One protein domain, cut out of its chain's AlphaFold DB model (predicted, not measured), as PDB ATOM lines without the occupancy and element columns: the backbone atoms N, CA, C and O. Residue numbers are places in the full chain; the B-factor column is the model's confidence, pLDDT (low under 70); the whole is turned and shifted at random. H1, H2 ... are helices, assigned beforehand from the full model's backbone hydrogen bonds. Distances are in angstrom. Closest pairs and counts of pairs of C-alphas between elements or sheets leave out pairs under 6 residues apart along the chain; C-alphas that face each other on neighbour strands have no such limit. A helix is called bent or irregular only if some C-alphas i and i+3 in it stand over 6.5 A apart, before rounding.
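Overview. This is residues 4 to 48 of the 107 residues of an uncharacterized protein of Streptomyces sp. SCA2-2 (UniProt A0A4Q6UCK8). A long helix, H1, is bent sharply into an L, and a short helix, H2, folds back into the angle between its two arms, H1a and H1b, packing on H1a. Residues 30 to 35, of which 30 and 31 belong to H1b, stick out at the far end of that arm. The printed part has 45 residues with two named helices, H1 then H2, and no named strand; the class is all helix. It is compact, with a radius of gyration of the C-alphas of 10.3 A and spans of 29 by 20 by 14 A.

Along the chain. H1, residues 4 to 31, was assigned as one helix by its hydrogen bonds, but it is bent: C-alphas 15 and 18 are 9.4 A apart. Arm H1a, residues 4 to 15, measures 16.9 A from C-alpha 4 at (149.127, 162.084, 149.615) to C-alpha 15. Arm H1b, residues 18 to 31, measures 20.1 A and ends with C-alpha 31 at (164.538, 141.916, 158.313). H2, residues 39 to 46, measures 10.4 A and ends with C-alpha 46 at (153.356, 149.332, 149.198); it is irregular, with C-alphas 41 and 44 7.2 A apart.

Arrangement. H1a and H1b are close but not clearly touching; their closest C-alphas, of Val 13 and Met 21, are 7.8 A apart. They run opposite ways at a steep tilt of 68 degrees, only just short of about perpendicular. H2 and H1a touch, their closest C-alphas being those of Ala 12 and Trp 46, 5.9 A apart. They run the same way at a steep tilt of 56 degrees. H2 and H1b only just touch, with 3 pairs of C-alphas within 8 A and residues 21 to 25 alone of H1b involved. Their closest C-alphas, of Met 21 and Trp 46, are 6.5 A apart, and their lines are about perpendicular at 75 degrees. In H1a and H1b every O i to N i+4 pair is within hydrogen-bond range; in H2 1 of 4 is, beside 4 of 5 O i to N i+3 pairs.

Size, cuts and confidence. The two C-alphas farthest apart, of Ala 14 and Lys 33, are 29.8 A apart. The printed part has no cut, and the link from H1 to H2, 7 residues, is short. The mean pLDDT of the printed part is 83.0; residues 33 to 36 and residue 39 are under 70.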
ATOM      1  N   ALA A   4     148.459 162.794 150.705       82.06
ATOM      2  CA  ALA A   4     149.127 162.084 149.615       82.06
ATOM      3  C   ALA A   4     149.370 160.601 149.949       82.06
ATOM      4  O   ALA A   4     149.129 159.732 149.111       82.06
ATOM      5  N   ASP A   5     149.756 160.302 151.192       83.69
ATOM      6  CA  ASP A   5     149.992 158.931 151.649       83.69
ATOM      7  C   ASP A   5     148.696 158.116 151.626       83.69
ATOM      8  O   ASP A   5     148.704 156.966 151.197       83.69
ATOM      9  N   LEU A   6     147.558 158.716 151.994       84.94
ATOM     10  CA  LEU A   6     146.254 158.040 151.954       84.94
ATOM     11  C   LEU A   6     145.878 157.582 150.539       84.94
ATOM     12  O   LEU A   6     145.338 156.490 150.371       84.94
ATOM     13  N   ARG A   7     146.208 158.374 149.512       88.38
ATOM     14  CA  ARG A   7     145.980 157.994 148.107       88.38
ATOM     15  C   ARG A   7     146.848 156.809 147.691       88.38
ATOM     16  O   ARG A   7     146.358 155.906 147.018       88.38
ATOM     17  N   ILE A   8     148.109 156.788 148.126       86.69
ATOM     18  CA  ILE A   8     149.030 155.672 147.868       86.69
ATOM     19  C   ILE A   8     148.523 154.401 148.552       86.69
ATOM     20  O   ILE A   8     148.499 153.337 147.934       86.69
ATOM     21  N   VAL A   9     148.068 154.511 149.803       87.19
ATOM     22  CA  VAL A   9     147.488 153.388 150.548       87.19
ATOM     23  C   VAL A   9     146.237 152.863 149.849       87.19
ATOM     24  O   VAL A   9     146.150 151.664 149.607       87.19
ATOM     25  N   ALA A  10     145.305 153.735 149.461       88.38
ATOM     26  CA  ALA A  10     144.086 153.329 148.762       88.38
ATOM     27  C   ALA A  10     144.390 152.610 147.435       88.38
ATOM     28  O   ALA A  10     143.825 151.551 147.160       88.38
ATOM     29  N   ALA A  11     145.335 153.132 146.645       89.00
ATOM     30  CA  ALA A  11     145.768 152.500 145.401       89.00
ATOM     31  C   ALA A  11     146.436 151.134 145.642       89.00
ATOM     32  O   ALA A  11     146.193 150.182 144.900       89.00
ATOM     33  N   ALA A  12     147.255 151.011 146.690       88.81
ATOM     34  CA  ALA A  12     147.880 149.746 147.064       88.81
ATOM     35  C   ALA A  12     146.846 148.711 147.528       88.81
ATOM     36  O   ALA A  12     146.912 147.563 147.096       88.81
ATOM     37  N   VAL A  13     145.857 149.110 148.336       89.81
ATOM     38  CA  VAL A  13     144.767 148.227 148.780       89.81
ATOM     39  C   VAL A  13     143.960 147.725 147.587       89.81
ATOM     40  O   VAL A  13     143.742 146.522 147.474       89.81
ATOM     41  N   ALA A  14     143.567 148.613 146.669       89.31
ATOM     42  CA  ALA A  14     142.786 148.233 145.493       89.31
ATOM     43  C   ALA A  14     143.536 147.259 144.568       89.31
ATOM     44  O   ALA A  14     142.931 146.378 143.961       89.31
ATOM     45  N   ARG A  15     144.858 147.414 144.456       91.44
ATOM     46  CA  ARG A  15     145.690 146.664 143.511       91.44
ATOM     47  C   ARG A  15     146.246 145.366 144.091       91.44
ATOM     48  O   ARG A  15     146.188 144.337 143.431       91.44
ATOM     49  N   ALA A  16     146.825 145.426 145.288       90.00
ATOM     50  CA  ALA A  16     147.566 144.338 145.932       90.00
ATOM     51  C   ALA A  16     146.792 143.672 147.082       90.00
ATOM     52  O   ALA A  16     147.084 142.533 147.450       90.00
ATOM     53  N   GLY A  17     145.796 144.362 147.641       90.38
ATOM     54  CA  GLY A  17     145.011 143.882 148.772       90.38
ATOM     55  C   GLY A  17     145.723 144.004 150.123       90.38
ATOM     56  O   GLY A  17     146.951 144.040 150.232       90.38
ATOM     57  N   VAL A  18     144.917 144.014 151.186       88.56
ATOM     58  CA  VAL A  18     145.389 144.064 152.580       88.56
ATOM     59  C   VAL A  18     146.325 142.893 152.937       88.56
ATOM     60  O   VAL A  18     147.354 143.152 153.563       88.56
ATOM     61  N   PRO A  19     146.075 141.630 152.518       88.88
ATOM     62  CA  PRO A  19     146.962 140.516 152.867       88.88
ATOM     63  C   PRO A  19     148.410 140.700 152.388       88.88
ATOM     64  O   PRO A  19     149.350 140.402 153.126       88.88
ATOM     65  N   ALA A  20     148.611 141.241 151.181       88.88
ATOM     66  CA  ALA A  20     149.947 141.507 150.648       88.88
ATOM     67  C   ALA A  20     150.678 142.594 151.454       88.88
ATOM     68  O   ALA A  20     151.872 142.468 151.728       88.88
ATOM     69  N   MET A  21     149.953 143.632 151.883       90.19
ATOM     70  CA  MET A  21     150.493 144.705 152.721       90.19
ATOM     71  C   MET A  21     150.908 144.202 154.107       90.19
ATOM     72  O   MET A  21     151.972 144.585 154.596       90.19
ATOM     73  N   VAL A  22     150.099 143.327 154.718       88.00
ATOM     74  CA  VAL A  22     150.403 142.700 156.015       88.00
ATOM     75  C   VAL A  22     151.650 141.830 155.909       88.00
ATOM     76  O   VAL A  22     152.562 141.981 156.719       88.00
ATOM     77  N   ARG A  23     151.743 140.974 154.880       88.88
ATOM     78  CA  ARG A  23     152.927 140.130 154.673       88.88
ATOM     79  C   ARG A  23     154.196 140.965 154.511       88.88
ATOM     80  O   ARG A  23     155.180 140.713 155.194       88.88
ATOM     81  N   PHE A  24     154.137 142.024 153.704       88.94
ATOM     82  CA  PHE A  24     155.254 142.955 153.545       88.94
ATOM     83  C   PHE A  24     155.682 143.608 154.866       88.94
ATOM     84  O   PHE A  24     156.878 143.721 155.136       88.94
ATOM     85  N   ALA A  25     154.729 144.032 155.700       86.75
ATOM     86  CA  ALA A  25     155.035 144.630 156.997       86.75
ATOM     87  C   ALA A  25     155.732 143.627 157.933       86.75
ATOM     88  O   ALA A  25     156.739 143.977 158.549       86.75
ATOM     89  N   LEU A  26     155.250 142.380 157.978       85.62
ATOM     90  CA  LEU A  26     155.850 141.301 158.770       85.62
ATOM     91  C   LEU A  26     157.271 140.962 158.295       85.62
ATOM     92  O   LEU A  26     158.191 140.888 159.109       85.62
ATOM     93  N   ASP A  27     157.479 140.820 156.984       87.06
ATOM     94  CA  ASP A  27     158.797 140.531 156.405       87.06
ATOM     95  C   ASP A  27     159.785 141.675 156.662       87.06
ATOM     96  O   ASP A  27     160.953 141.461 157.007       87.06
ATOM     97  N   THR A  28     159.314 142.917 156.559       84.81
ATOM     98  CA  THR A  28     160.139 144.094 156.840       84.81
ATOM     99  C   THR A  28     160.493 144.184 158.325       84.81
ATOM    100  O   THR A  28     161.629 144.511 158.652       84.81
ATOM    101  N   GLN A  29     159.564 143.859 159.230       80.31
ATOM    102  CA  GLN A  29     159.837 143.794 160.669       80.31
ATOM    103  C   GLN A  29     160.836 142.683 161.012       80.31
ATOM    104  O   GLN A  29     161.666 142.850 161.899       80.31
ATOM    105  N   ARG A  30     160.780 141.546 160.313       83.19
ATOM    106  CA  ARG A  30     161.735 140.450 160.509       83.19
ATOM    107  C   ARG A  30     163.145 140.813 160.036       83.19
ATOM    108  O   ARG A  30     164.123 140.363 160.627       83.19
ATOM    109  N   THR A  31     163.254 141.585 158.956       79.88
ATOM    110  CA  THR A  31     164.538 141.916 158.313       79.88
ATOM    111  C   THR A  31     165.197 143.162 158.893       79.88
ATOM    112  O   THR A  31     166.413 143.182 159.086       79.88
ATOM    113  N   ARG A  32     164.423 144.203 159.211       71.38
ATOM    114  CA  ARG A  32     164.929 145.376 159.924       71.38
ATOM    115  C   ARG A  32     164.915 145.075 161.414       71.38
ATOM    116  O   ARG A  32     163.857 145.014 162.020       71.38
ATOM    117  N   LYS A  33     166.099 144.924 162.006       65.81
ATOM    118  CA  LYS A  33     166.308 144.624 163.436       65.81
ATOM    119  C   LYS A  33     165.764 145.694 164.413       65.81
ATOM    120  O   LYS A  33     165.899 145.515 165.618       65.81
ATOM    121  N   ASP A  34     165.130 146.757 163.913       63.81
ATOM    122  CA  ASP A  34     164.509 147.828 164.695       63.81
ATOM    123  C   ASP A  34     162.983 147.684 164.752       63.81
ATOM    124  O   ASP A  34     162.331 147.270 163.790       63.81
ATOM    125  N   ARG A  35     162.379 148.103 165.872       64.25
ATOM    126  CA  ARG A  35     160.916 148.136 166.017       64.25
ATOM    127  C   ARG A  35     160.304 149.146 165.050       64.25
ATOM    128  O   ARG A  35     160.451 150.356 165.209       64.25
ATOM    129  N   ILE A  36     159.531 148.650 164.090       67.12
ATOM    130  CA  ILE A  36     158.734 149.501 163.210       67.12
ATOM    131  C   ILE A  36     157.460 149.906 163.950       67.12
ATOM    132  O   ILE A  36     156.522 149.128 164.072       67.12
ATOM    133  N   LEU A  37     157.441 151.136 164.464       70.12
ATOM    134  CA  LEU A  37     156.349 151.643 165.305       70.12
ATOM    135  C   LEU A  37     155.150 152.176 164.506       70.12
ATOM    136  O   LEU A  37     154.064 152.324 165.059       70.12
ATOM    137  N   TYR A  38     155.328 152.490 163.216       72.94
ATOM    138  CA  TYR A  38     154.306 153.183 162.429       72.94
ATOM    139  C   TYR A  38     154.183 152.654 160.999       72.94
ATOM    140  O   TYR A  38     155.165 152.568 160.262       72.94
ATOM    141  N   ALA A  39     152.943 152.429 160.558       68.56
ATOM    142  CA  ALA A  39     152.632 151.941 159.213       68.56
ATOM    143  C   ALA A  39     153.100 152.876 158.076       68.56
ATOM    144  O   ALA A  39     153.365 152.421 156.966       68.56
ATOM    145  N   LYS A  40     153.268 154.179 158.355       75.75
ATOM    146  CA  LYS A  40     153.731 155.180 157.373       75.75
ATOM    147  C   LYS A  40     155.080 154.829 156.728       75.75
ATOM    148  O   LYS A  40     155.320 155.202 155.586       75.75
ATOM    149  N   TYR A  41     155.942 154.079 157.420       79.56
ATOM    150  CA  TYR A  41     157.246 153.673 156.884       79.56
ATOM    151  C   TYR A  41     157.147 152.671 155.729       79.56
ATOM    152  O   TYR A  41     158.101 152.520 154.967       79.56
ATOM    153  N   PHE A  42     155.994 152.020 155.564       82.75
ATOM    154  CA  PHE A  42     155.766 151.048 154.500       82.75
ATOM    155  C   PHE A  42     155.099 151.645 153.260       82.75
ATOM    156  O   PHE A  42     155.108 150.996 152.219       82.75
ATOM    157  N   VAL A  43     154.569 152.875 153.330       83.31
ATOM    158  CA  VAL A  43     153.771 153.494 152.250       83.31
ATOM    159  C   VAL A  43     154.515 153.475 150.913       83.31
ATOM    160  O   VAL A  43     153.947 153.089 149.892       83.31
ATOM    161  N   ARG A  44     155.816 153.792 150.914       82.94
ATOM    162  CA  ARG A  44     156.645 153.728 149.700       82.94
ATOM    163  C   ARG A  44     156.815 152.294 149.188       82.94
ATOM    164  O   ARG A  44     156.721 152.074 147.986       82.94
ATOM    165  N   GLY A  45     157.008 151.320 150.077       85.19
ATOM    166  CA  GLY A  45     157.121 149.901 149.715       85.19
ATOM    167  C   GLY A  45     155.820 149.317 149.158       85.19
ATOM    168  O   GLY A  45     155.845 148.520 148.225       85.19
ATOM    169  N   TRP A  46     154.672 149.783 149.651       90.12
ATOM    170  CA  TRP A  46     153.356 149.332 149.198       90.12
ATOM    171  C   TRP A  46     153.046 149.679 147.738       90.12
ATOM    172  O   TRP A  46     152.340 148.928 147.064       90.12
ATOM    173  N   SER A  47     153.633 150.760 147.214       85.19
ATOM    174  CA  SER A  47     153.523 151.103 145.790       85.19
ATOM    175  C   SER A  47     154.093 150.016 144.865       85.19
ATOM    176  O   SER A  47     153.580 149.833 143.764       85.19
ATOM    177  N   GLY A  48     155.080 149.244 145.338       86.31
ATOM    178  CA  GLY A  48     155.751 148.183 144.585       86.31
ATOM    179  C   GLY A  48     155.212 146.769 144.817       86.31
ATOM    180  O   GLY A  48     155.739 145.827 144.233       86.31
TER     181      GLY A  48